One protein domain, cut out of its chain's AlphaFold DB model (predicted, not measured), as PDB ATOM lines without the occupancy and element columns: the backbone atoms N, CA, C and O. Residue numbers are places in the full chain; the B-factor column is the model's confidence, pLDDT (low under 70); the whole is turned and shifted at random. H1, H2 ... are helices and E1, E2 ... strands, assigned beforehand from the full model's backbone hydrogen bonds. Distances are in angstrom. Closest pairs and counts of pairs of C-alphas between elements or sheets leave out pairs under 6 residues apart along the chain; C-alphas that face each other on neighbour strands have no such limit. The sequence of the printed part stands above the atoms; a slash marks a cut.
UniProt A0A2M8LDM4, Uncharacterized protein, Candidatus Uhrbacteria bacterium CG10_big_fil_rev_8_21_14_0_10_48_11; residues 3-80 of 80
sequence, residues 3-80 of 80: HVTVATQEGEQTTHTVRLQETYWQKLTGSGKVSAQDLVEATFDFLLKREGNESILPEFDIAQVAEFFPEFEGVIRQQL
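AT A GLANCE: This is residues 3 to 80 of the 80 residues of an uncharacterized protein of Candidatus Uhrbacteria bacterium CG10_big_fil_rev_8_21_14_0_10_48_11 (UniProt A0A2M8LDM4). A small three-stranded sheet, a hairpin of E1 and E2 with short E3 added at the far end of E2, stands next to the longest helix, H2, which lies near the middle of the domain and only grazes the sheet. The shorter helices H1 and H4 pack on H2 and on each other, H3 follows straight on from E3, and the hairpin's turn and the link after H1 lie at opposite ends of the long axis. The printed part has 78 residues with four named helices and three named strands, in the order E1 E2 H1 H2 E3 H3 H4; the sheet, E1 E2 E3, is mixed and so is the class, helices and strands. The whole is compact, with a radius of gyration of the C-alphas of 12.3 A, yet elongated, spanning 38 by 22 by 19 A.

HOW THE PARTS SIT: In the sheet, E1, residues 3 to 7, and E2, residues 13 to 19, form an antiparallel hairpin, with N 4 and O 16 2.9 A apart, within hydrogen-bond range. E3, residues 59 to 61, is parallel to E2, with N 19 and O 60 2.8 A apart, within hydrogen-bond range. The pairing is staggered: E2 pairs with E1 over residues 13 to 17 and with E3 over residues 17 to 19. H2, residues 36 to 48, only grazes the sheet with its residues 40 to 48. With H1, residues 22 to 29, H2 makes up the strand-helix-strand unit E2, H1 H2, E3, two parallel neighbour strands with helices between, whose crossover is left-handed. H1 and H2 only just touch, with 3 pairs of C-alphas within 8 A, the closest those of Trp 25 and Ala 36, 6.5 A; H2 does so with residues 36 to 39 alone. H4, residues 72 to 79, touches H2, the closest C-alphas those of Ala 42 and Ile 76, 6.8 A, at a steep tilt of 68 degrees, only just short of about perpendicular. H4 also touches H1, the closest C-alphas those of Leu 28 and Arg 77, 6.5 A. H3, residues 62 to 68, and H4 touch only at the corner, and only just, with 3 pairs; C-alphas 66 and 72 are closest, 5.5 A. In H1 and H2 every O i to N i+4 pair is within hydrogen-bond range; in H4 3 of 4 are, and in H3 1 of 3, beside 4 of 4 O i to N i+3 pairs.

IN THESE COORDINATES: E1 begins at C-alpha 3 (-27.159, -55.018, -12.248). E2 measures 19.8 A and H2 18.6 A; H4 ends at C-alpha 79 (-37.730, -36.424, -15.683).

THE WHOLE: The C-alphas of Glu 10 and Ser 31 are the two farthest apart, 38.3 A. The printed part has no cut, no link is long, and no printed residue is under 70 in pLDDT.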
ATOM      1  N   HIS A   3     -26.572 -53.864 -11.571       97.94
ATOM      2  CA  HIS A   3     -27.159 -55.018 -12.248       97.94
ATOM      3  C   HIS A   3     -28.666 -54.807 -12.260       97.94
ATOM      4  O   HIS A   3     -29.271 -54.680 -11.196       97.94
ATOM      5  N   VAL A   4     -29.246 -54.713 -13.450       98.06
ATOM      6  CA  VAL A   4     -30.665 -54.409 -13.640       98.06
ATOM      7  C   VAL A   4     -31.332 -55.604 -14.295       98.06
ATOM      8  O   VAL A   4     -30.847 -56.090 -15.314       98.06
ATOM      9  N   THR A   5     -32.440 -56.060 -13.722       97.56
ATOM     10  CA  THR A   5     -33.294 -57.087 -14.322       97.56
ATOM     11  C   THR A   5     -34.591 -56.440 -14.777       97.56
ATOM     12  O   THR A   5     -35.267 -55.792 -13.980       97.56
ATOM     13  N   VAL A   6     -34.942 -56.629 -16.045       96.75
ATOM     14  CA  VAL A   6     -36.196 -56.144 -16.629       96.75
ATOM     15  C   VAL A   6     -37.069 -57.347 -16.944       96.75
ATOM     16  O   VAL A   6     -36.616 -58.268 -17.619       96.75
ATOM     17  N   ALA A   7     -38.312 -57.335 -16.461       94.88
ATOM     18  CA  ALA A   7     -39.303 -58.366 -16.744       94.88
ATOM     19  C   ALA A   7     -40.444 -57.791 -17.592       94.88
ATOM     20  O   ALA A   7     -40.978 -56.728 -17.266       94.88
ATOM     21  N   THR A   8     -40.836 -58.492 -18.654       89.25
ATOM     22  CA  THR A   8     -42.035 -58.161 -19.435       89.25
ATOM     23  C   THR A   8     -43.291 -58.697 -18.749       89.25
ATOM     24  O   THR A   8     -43.232 -59.542 -17.851       89.25
ATOM     25  N   GLN A   9     -44.465 -58.235 -19.190       86.81
ATOM     26  CA  GLN A   9     -45.746 -58.754 -18.692       86.81
ATOM     27  C   GLN A   9     -45.944 -60.246 -19.011       86.81
ATOM     28  O   GLN A   9     -46.694 -60.927 -18.316       86.81
ATOM     29  N   GLU A  10     -45.255 -60.749 -20.035       87.69
ATOM     30  CA  GLU A  10     -45.290 -62.145 -20.483       87.69
ATOM     31  C   GLU A  10     -44.312 -63.039 -19.699       87.69
ATOM     32  O   GLU A  10     -44.304 -64.257 -19.873       87.69
ATOM     33  N   GLY A  11     -43.533 -62.458 -18.779       88.81
ATOM     34  CA  GLY A  11     -42.617 -63.180 -17.895       88.81
ATOM     35  C   GLY A  11     -41.210 -63.367 -18.458       88.81
ATOM     36  O   GLY A  11     -40.378 -63.992 -17.800       88.81
ATOM     37  N   GLU A  12     -40.915 -62.812 -19.635       92.00
ATOM     38  CA  GLU A  12     -39.558 -62.800 -20.181       92.00
ATOM     39  C   GLU A  12     -38.676 -61.839 -19.388       92.00
ATOM     40  O   GLU A  12     -39.096 -60.737 -19.034       92.00
ATOM     41  N   GLN A  13     -37.446 -62.265 -19.098       96.25
ATOM     42  CA  GLN A  13     -36.511 -61.507 -18.274       96.25
ATOM     43  C   GLN A  13     -35.178 -61.309 -18.981       96.25
ATOM     44  O   GLN A  13     -34.580 -62.258 -19.485       96.25
ATOM     45  N   THR A  14     -34.677 -60.080 -18.933       97.69
ATOM     46  CA  THR A  14     -33.333 -59.716 -19.383       97.69
ATOM     47  C   THR A  14     -32.546 -59.127 -18.220       97.69
ATOM     48  O   THR A  14     -33.113 -58.556 -17.286       97.69
ATOM     49  N   THR A  15     -31.226 -59.313 -18.230       97.88
ATOM     50  CA  THR A  15     -30.325 -58.761 -17.209       97.88
ATOM     51  C   THR A  15     -29.245 -57.930 -17.878       97.88
ATOM     52  O   THR A  15     -28.697 -58.338 -18.901       97.88
ATOM     53  N   HIS A  16     -28.938 -56.781 -17.279       98.31
ATOM     54  CA  HIS A  16     -28.043 -55.779 -17.839       98.31
ATOM     55  C   HIS A  16     -27.033 -55.300 -16.795       98.31
ATOM     56  O   HIS A  16     -27.398 -54.953 -15.668       98.31
ATOM     57  N   THR A  17     -25.765 -55.230 -17.190       98.50
ATOM     58  CA  THR A  17     -24.676 -54.661 -16.395       98.50
ATOM     59  C   THR A  17     -24.431 -53.222 -16.827       98.50
ATOM     60  O   THR A  17     -24.015 -52.946 -17.949       98.50
ATOM     61  N   VAL A  18     -24.660 -52.282 -15.916       98.38
ATOM     62  CA  VAL A  18     -24.668 -50.853 -16.230       98.38
ATOM     63  C   VAL A  18     -23.510 -50.160 -15.531       98.38
ATOM     64  O   VAL A  18     -23.371 -50.180 -14.297       98.38
ATOM     65  N   ARG A  19     -22.654 -49.525 -16.326       98.31
ATOM     66  CA  ARG A  19     -21.602 -48.633 -15.842       98.31
ATOM     67  C   ARG A  19     -22.126 -47.205 -15.781       98.31
ATOM     68  O   ARG A  19     -22.840 -46.744 -16.663       98.31
ATOM     69  N   LEU A  20     -21.763 -46.519 -14.704       97.12
ATOM     70  CA  LEU A  20     -22.082 -45.118 -14.493       97.12
ATOM     71  C   LEU A  20     -20.865 -44.451 -13.867       97.12
ATOM     72  O   LEU A  20     -20.480 -44.784 -12.744       97.12
ATOM     73  N   GLN A  21     -20.260 -43.536 -14.617       95.94
ATOM     74  CA  GLN A  21     -19.179 -42.692 -14.122       95.94
ATOM     75  C   GLN A  21     -19.748 -41.635 -13.171       95.94
ATOM     76  O   GLN A  21     -20.748 -40.987 -13.488       95.94
ATOM     77  N   GLU A  22     -19.088 -41.414 -12.033       93.44
ATOM     78  CA  GLU A  22     -19.514 -40.420 -11.036       93.44
ATOM     79  C   GLU A  22     -19.630 -39.013 -11.643       93.44
ATOM     80  O   GLU A  22     -20.613 -38.308 -11.423       93.44
ATOM     81  N   THR A  23     -18.666 -38.628 -12.480       94.38
ATOM     82  CA  THR A  23     -18.655 -37.329 -13.167       94.38
ATOM     83  C   THR A  23     -19.845 -37.162 -14.112       94.38
ATOM     84  O   THR A  23     -20.427 -36.078 -14.189       94.38
ATOM     85  N   TYR A  24     -20.246 -38.230 -14.806       94.81
ATOM     86  CA  TYR A  24     -21.389 -38.208 -15.716       94.81
ATOM     87  C   TYR A  24     -22.716 -38.146 -14.954       94.81
ATOM     88  O   TYR A  24     -23.584 -37.337 -15.289       94.81
ATOM     89  N   TRP A  25     -22.837 -38.915 -13.868       95.12
ATOM     90  CA  TRP A  25     -23.977 -38.840 -12.954       95.12
ATOM     91  C   TRP A  25     -24.162 -37.427 -12.392       95.12
ATOM     92  O   TRP A  25     -25.253 -36.863 -12.485       95.12
ATOM     93  N   GLN A  26     -23.094 -36.817 -11.872       93.38
ATOM     94  CA  GLN A  26     -23.142 -35.459 -11.327       93.38
ATOM     95  C   GLN A  26     -23.489 -34.415 -12.400       93.38
ATOM     96  O   GLN A  26     -24.256 -33.492 -12.119       93.38
ATOM     97  N   LYS A  27     -22.976 -34.569 -13.631       91.31
ATOM     98  CA  LYS A  27     -23.315 -33.708 -14.781       91.31
ATOM     99  C   LYS A  27     -24.806 -33.782 -15.127       91.31
ATOM    100  O   LYS A  27     -25.406 -32.757 -15.449       91.31
ATOM    101  N   LEU A  28     -25.397 -34.976 -15.115       90.56
ATOM    102  CA  LEU A  28     -26.803 -35.169 -15.479       90.56
ATOM    103  C   LEU A  28     -27.770 -34.723 -14.382       90.56
ATOM    104  O   LEU A  28     -28.783 -34.112 -14.696       90.56
ATOM    105  N   THR A  29     -27.435 -34.973 -13.117       88.88
ATOM    106  CA  THR A  29     -28.338 -34.762 -11.969       88.88
ATOM    107  C   THR A  29     -28.126 -33.435 -11.232       88.88
ATOM    108  O   THR A  29     -28.711 -33.202 -10.175       88.88
ATOM    109  N   GLY A  30     -27.260 -32.556 -11.748       85.06
ATOM    110  CA  GLY A  30     -26.976 -31.264 -11.124       85.06
ATOM    111  C   GLY A  30     -26.305 -31.401  -9.755       85.06
ATOM    112  O   GLY A  30     -26.802 -30.855  -8.770       85.06
ATOM    113  N   SER A  31     -25.175 -32.119  -9.718       80.50
ATOM    114  CA  SER A  31     -24.354 -32.385  -8.524       80.50
ATOM    115  C   SER A  31     -24.942 -33.405  -7.539       80.50
ATOM    116  O   SER A  31     -24.783 -33.254  -6.332       80.50
ATOM    117  N   GLY A  32     -25.597 -34.460  -8.038       73.88
ATOM    118  CA  GLY A  32     -26.007 -35.599  -7.207       73.88
ATOM    119  C   GLY A  32     -27.232 -35.337  -6.330       73.88
ATOM    120  O   GLY A  32     -27.406 -35.998  -5.310       73.88
ATOM    121  N   LYS A  33     -28.092 -34.383  -6.716       83.00
ATOM    122  CA  LYS A  33     -29.396 -34.159  -6.057       83.00
ATOM    123  C   LYS A  33     -30.321 -35.373  -6.154       83.00
ATOM    124  O   LYS A  33     -31.220 -35.526  -5.336       83.00
ATOM    125  N   VAL A  34     -30.081 -36.193  -7.167       92.19
ATOM    126  CA  VAL A  34     -30.818 -37.406  -7.501       92.19
ATOM    127  C   VAL A  34     -29.854 -38.573  -7.387       92.19
ATOM    128  O   VAL A  34     -28.689 -38.441  -7.780       92.19
ATOM    129  N   SER A  35     -30.300 -39.698  -6.831       95.00
ATOM    130  CA  SER A  35     -29.398 -40.818  -6.590       95.00
ATOM    131  C   SER A  35     -28.920 -41.438  -7.906       95.00
ATOM    132  O   SER A  35     -29.537 -41.307  -8.964       95.00
ATOM    133  N   ALA A  36     -27.783 -42.129  -7.855       95.44
ATOM    134  CA  ALA A  36     -27.290 -42.875  -9.006       95.44
ATOM    135  C   ALA A  36     -28.266 -43.996  -9.421       95.44
ATOM    136  O   ALA A  36     -28.347 -44.316 -10.602       95.44
ATOM    137  N   GLN A  37     -29.022 -44.552  -8.466       96.25
ATOM    138  CA  GLN A  37     -30.064 -45.540  -8.734       96.25
ATOM    139  C   GLN A  37     -31.234 -44.922  -9.508       96.25
ATOM    140  O   GLN A  37     -31.611 -45.471 -10.535       96.25
ATOM    141  N   ASP A  38     -31.734 -43.757  -9.090       96.19
ATOM    142  CA  ASP A  38     -32.840 -43.077  -9.784       96.19
ATOM    143  C   ASP A  38     -32.462 -42.733 -11.236       96.19
ATOM    144  O   ASP A  38     -33.276 -42.855 -12.149       96.19
ATOM    145  N   LEU A  39     -31.199 -42.351 -11.479       96.94
ATOM    146  CA  LEU A  39     -30.700 -42.138 -12.840       96.94
ATOM    147  C   LEU A  39     -30.709 -43.434 -13.665       96.94
ATOM    148  O   LEU A  39     -31.064 -43.405 -14.844       96.94
ATOM    149  N   VAL A  40     -30.308 -44.561 -13.074       97.81
ATOM    150  CA  VAL A  40     -30.343 -45.869 -13.746       97.81
ATOM    151  C   VAL A  40     -31.789 -46.256 -14.062       97.81
ATOM    152  O   VAL A  40     -32.074 -46.607 -15.202       97.81
ATOM    153  N   GLU A  41     -32.711 -46.124 -13.109       97.69
ATOM    154  CA  GLU A  41     -34.136 -46.416 -13.311       97.69
ATOM    155  C   GLU A  41     -34.741 -45.548 -14.425       97.69
ATOM    156  O   GLU A  41     -35.298 -46.078 -15.387       97.69
ATOM    157  N   ALA A  42     -34.522 -44.230 -14.387       97.44
ATOM    158  CA  ALA A  42     -34.981 -43.321 -15.438       97.44
ATOM    159  C   ALA A  42     -34.365 -43.638 -16.814       97.44
ATOM    160  O   ALA A  42     -35.009 -43.441 -17.846       97.44
ATOM    161  N   THR A  43     -33.135 -44.160 -16.844       98.06
ATOM    162  CA  THR A  43     -32.492 -44.617 -18.082       98.06
ATOM    163  C   THR A  43     -33.218 -45.831 -18.665       98.06
ATOM    164  O   THR A  43     -33.485 -45.850 -19.865       98.06
ATOM    165  N   PHE A  44     -33.601 -46.819 -17.851       98.00
ATOM    166  CA  PHE A  44     -34.374 -47.965 -18.344       98.00
ATOM    167  C   PHE A  44     -35.787 -47.571 -18.768       98.00
ATOM    168  O   PHE A  44     -36.233 -48.009 -19.823       98.00
ATOM    169  N   ASP A  45     -36.451 -46.676 -18.036       97.56
ATOM    170  CA  ASP A  45     -37.737 -46.114 -18.462       97.56
ATOM    171  C   ASP A  45     -37.639 -45.411 -19.822       97.56
ATOM    172  O   ASP A  45     -38.564 -45.470 -20.636       97.56
ATOM    173  N   PHE A  46     -36.532 -44.712 -20.078       98.00
ATOM    174  CA  PHE A  46     -36.274 -44.053 -21.354       98.00
ATOM    175  C   PHE A  46     -36.102 -45.059 -22.500       98.00
ATOM    176  O   PHE A  46     -36.685 -44.851 -23.572       98.00
ATOM    177  N   LEU A  47     -35.313 -46.116 -22.275       97.75
ATOM    178  CA  LEU A  47     -35.013 -47.156 -23.262       97.75
ATOM    179  C   LEU A  47     -36.260 -47.991 -23.573       97.75
ATOM    180  O   LEU A  47     -36.638 -48.119 -24.732       97.75
ATOM    181  N   LEU A  48     -36.984 -48.448 -22.549       96.62
ATOM    182  CA  LEU A  48     -38.173 -49.299 -22.704       96.62
ATOM    183  C   LEU A  48     -39.353 -48.597 -23.395       96.62
ATOM    184  O   LEU A  48     -40.260 -49.252 -23.899       96.62
ATOM    185  N   LYS A  49     -39.351 -47.260 -23.460       96.25
ATOM    186  CA  LYS A  49     -40.309 -46.491 -24.274       96.25
ATOM    187  C   LYS A  49     -39.973 -46.490 -25.773       96.25
ATOM    188  O   LYS A  49     -40.797 -46.029 -26.560       96.25
ATOM    189  N   ARG A  50     -38.774 -46.929 -26.167       95.19
ATOM    190  CA  ARG A  50     -38.237 -46.852 -27.541       95.19
ATOM    191  C   ARG A  50     -37.926 -48.215 -28.139       95.19
ATOM    192  O   ARG A  50     -38.101 -48.394 -29.340       95.19
ATOM    193  N   GLU A  51     -37.469 -49.149 -27.320       93.19
ATOM    194  CA  GLU A  51     -37.052 -50.482 -27.739       93.19
ATOM    195  C   GLU A  51     -37.516 -51.555 -26.747       93.19
ATOM    196  O   GLU A  51     -37.828 -51.264 -25.589       93.19
ATOM    197  N   GLY A  52     -37.588 -52.804 -27.213       94.06
ATOM    198  CA  GLY A  52     -37.865 -53.958 -26.357       94.06
ATOM    199  C   GLY A  52     -36.682 -54.266 -25.437       94.06
ATOM    200  O   GLY A  52     -35.535 -53.958 -25.759       94.06
ATOM    201  N   ASN A  53     -36.940 -54.913 -24.299       94.38
ATOM    202  CA  ASN A  53     -35.896 -55.246 -23.323       94.38
ATOM    203  C   ASN A  53     -34.792 -56.157 -23.901       94.38
ATOM    204  O   ASN A  53     -33.636 -56.041 -23.507       94.38
ATOM    205  N   GLU A  54     -35.129 -57.011 -24.869       95.06
ATOM    206  CA  GLU A  54     -34.201 -57.872 -25.615       95.06
ATOM    207  C   GLU A  54     -33.233 -57.108 -26.535       95.06
ATOM    208  O   GLU A  54     -32.177 -57.633 -26.889       95.06
ATOM    209  N   SER A  55     -33.582 -55.874 -26.922       95.75
ATOM    210  CA  SER A  55     -32.744 -55.009 -27.766       95.75
ATOM    211  C   SER A  55     -31.748 -54.182 -26.948       95.75
ATOM    212  O   SER A  55     -30.706 -53.780 -27.468       95.75
ATOM    213  N   ILE A  56     -32.013 -54.003 -25.648       96.81
ATOM    214  CA  ILE A  56     -31.113 -53.290 -24.744       96.81
ATOM    215  C   ILE A  56     -29.833 -54.109 -24.561       96.81
ATOM    216  O   ILE A  56     -29.865 -55.285 -24.189       96.81
ATOM    217  N   LEU A  57     -28.682 -53.459 -24.754       96.62
ATOM    218  CA  LEU A  57     -27.376 -54.095 -24.596       96.62
ATOM    219  C   LEU A  57     -27.244 -54.780 -23.218       96.62
ATOM    220  O   LEU A  57     -27.596 -54.188 -22.191       96.62
ATOM    221  N   PRO A  58     -26.689 -56.005 -23.150       97.19
ATOM    222  CA  PRO A  58     -26.493 -56.713 -21.884       97.19
ATOM    223  C   PRO A  58     -25.433 -56.040 -21.001       97.19
ATOM    224  O   PRO A  58     -25.416 -56.239 -19.791       97.19
ATOM    225  N   GLU A  59     -24.547 -55.231 -21.583       98.19
ATOM    226  CA  GLU A  59     -23.600 -54.401 -20.846       98.19
ATOM    227  C   GLU A  59     -23.372 -53.076 -21.573       98.19
ATOM    228  O   GLU A  59     -23.051 -53.068 -22.760       98.19
ATOM    229  N   PHE A  60     -23.489 -51.956 -20.858       98.06
ATOM    230  CA  PHE A  60     -23.223 -50.629 -21.414       98.06
ATOM    231  C   PHE A  60     -22.853 -49.609 -20.330       98.06
ATOM    232  O   PHE A  60     -23.031 -49.836 -19.132       98.06
ATOM    233  N   ASP A  61     -22.293 -48.475 -20.753       97.81
ATOM    234  CA  ASP A  61     -22.161 -47.278 -19.916       97.81
ATOM    235  C   ASP A  61     -23.319 -46.325 -20.226       97.81
ATOM    236  O   ASP A  61     -23.642 -46.146 -21.398       97.81
ATOM    237  N   ILE A  62     -23.928 -45.700 -19.214       97.31
ATOM    238  CA  ILE A  62     -25.049 -44.764 -19.422       97.31
ATOM    239  C   ILE A  62     -24.673 -43.647 -20.411       97.31
ATOM    240  O   ILE A  62     -25.524 -43.207 -21.178       97.31
ATOM    241  N   ALA A  63     -23.403 -43.235 -20.479       96.06
ATOM    242  CA  ALA A  63     -22.961 -42.249 -21.465       96.06
ATOM    243  C   ALA A  63     -23.133 -42.715 -22.925       96.06
ATOM    244  O   ALA A  63     -23.388 -41.879 -23.790       96.06
ATOM    245  N   GLN A  64     -23.067 -44.025 -23.199       97.00
ATOM    246  CA  GLN A  64     -23.283 -44.578 -24.544       97.00
ATOM    247  C   GLN A  64     -24.730 -44.391 -25.010       97.00
ATOM    248  O   GLN A  64     -24.971 -44.273 -26.205       97.00
ATOM    249  N   VAL A  65     -25.700 -44.292 -24.090       97.12
ATOM    250  CA  VAL A  65     -27.109 -44.062 -24.453       97.12
ATOM    251  C   VAL A  65     -27.263 -42.755 -25.236       97.12
ATOM    252  O   VAL A  65     -28.010 -42.712 -26.207       97.12
ATOM    253  N   ALA A  66     -26.504 -41.712 -24.882       95.38
ATOM    254  CA  ALA A  66     -26.530 -40.431 -25.588       95.38
ATOM    255  C   ALA A  66     -25.941 -40.496 -27.013       95.38
ATOM    256  O   ALA A  66     -26.241 -39.627 -27.831       95.38
ATOM    257  N   GLU A  67     -25.115 -41.503 -27.320       94.62
ATOM    258  CA  GLU A  67     -24.563 -41.719 -28.665       94.62
ATOM    259  C   GLU A  67     -25.625 -42.280 -29.621       94.62
ATOM    260  O   GLU A  67     -25.652 -41.913 -30.796       94.62
ATOM    261  N   PHE A  68     -26.528 -43.125 -29.110       95.12
ATOM    262  CA  PHE A  68     -27.652 -43.682 -29.870       95.12
ATOM    263  C   PHE A  68     -28.886 -42.774 -29.852       95.12
ATOM    264  O   PHE A  68     -29.621 -42.708 -30.836       95.12
ATOM    265  N   PHE A  69     -29.094 -42.049 -28.752       96.56
ATOM    266  CA  PHE A  69     -30.256 -41.195 -28.528       96.56
ATOM    267  C   PHE A  69     -29.821 -39.785 -28.096       96.56
ATOM    268  O   PHE A  69     -29.709 -39.505 -26.898       96.56
ATOM    269  N   PRO A  70     -29.584 -38.860 -29.046       96.50
ATOM    270  CA  PRO A  70     -29.105 -37.509 -28.741       96.50
ATOM    271  C   PRO A  70     -30.015 -36.705 -27.796       96.50
ATOM    272  O   PRO A  70     -29.555 -35.778 -27.130       96.50
ATOM    273  N   GLU A  71     -31.307 -37.037 -27.713       96.88
ATOM    274  CA  GLU A  71     -32.265 -36.395 -26.812       96.88
ATOM    275  C   GLU A  71     -32.188 -36.891 -25.359       96.88
ATOM    276  O   GLU A  71     -32.774 -36.265 -24.473       96.88
ATOM    277  N   PHE A  72     -31.471 -37.992 -25.106       97.44
ATOM    278  CA  PHE A  72     -31.415 -38.683 -23.818       97.44
ATOM    279  C   PHE A  72     -31.139 -37.737 -22.647       97.44
ATOM    280  O   PHE A  72     -31.951 -37.641 -21.728       97.44
ATOM    281  N   GLU A  73     -30.044 -36.966 -22.699       96.06
ATOM    282  CA  GLU A  73     -29.682 -36.073 -21.592       96.06
ATOM    283  C   GLU A  73     -30.772 -35.023 -21.314       96.06
ATOM    284  O   GLU A  73     -30.993 -34.636 -20.167       96.06
ATOM    285  N   GLY A  74     -31.447 -34.540 -22.361       96.12
ATOM    286  CA  GLY A  74     -32.506 -33.539 -22.249       96.12
ATOM    287  C   GLY A  74     -33.795 -34.097 -21.648       96.12
ATOM    288  O   GLY A  74     -34.458 -33.394 -20.887       96.12
ATOM    289  N   VAL A  75     -34.133 -35.350 -21.964       96.50
ATOM    290  CA  VAL A  75     -35.287 -36.054 -21.384       96.50
ATOM    291  C   VAL A  75     -35.021 -36.393 -19.920       96.50
ATOM    292  O   VAL A  75     -35.850 -36.088 -19.067       96.50
ATOM    293  N   ILE A  76     -33.844 -36.940 -19.612       95.31
ATOM    294  CA  ILE A  76     -33.473 -37.323 -18.247       95.31
ATOM    295  C   ILE A  76     -33.464 -36.113 -17.307       95.31
ATOM    296  O   ILE A  76     -34.027 -36.194 -16.221       95.31
ATOM    297  N   ARG A  77     -32.924 -34.964 -17.735       92.81
ATOM    298  CA  ARG A  77     -32.945 -33.717 -16.942       92.81
ATOM    299  C   ARG A  77     -34.341 -33.130 -16.704       92.81
ATOM    300  O   ARG A  77     -34.475 -32.249 -15.867       92.81
ATOM    301  N   GLN A  78     -35.340 -33.513 -17.498       92.25
ATOM    302  CA  GLN A  78     -36.730 -33.087 -17.293       92.25
ATOM    303  C   GLN A  78     -37.516 -34.082 -16.439       92.25
ATOM    304  O   GLN A  78     -38.506 -33.701 -15.819       92.25
ATOM    305  N   GLN A  79     -37.106 -35.352 -16.449       90.50
ATOM    306  CA  GLN A  79     -37.730 -36.424 -15.683       90.50
ATOM    307  C   GLN A  79     -37.252 -36.460 -14.221       90.50
ATOM    308  O   GLN A  79     -38.027 -36.875 -13.360       90.50
ATOM    309  N   LEU A  80     -36.008 -36.041 -13.960       89.38
ATOM    310  CA  LEU A  80     -35.338 -36.039 -12.651       89.38
ATOM    311  C   LEU A  80     -35.160 -34.617 -12.106       89.38
ATOM    312  O   LEU A  80     -35.380 -34.423 -10.890       89.38
TER     313      LEU A  80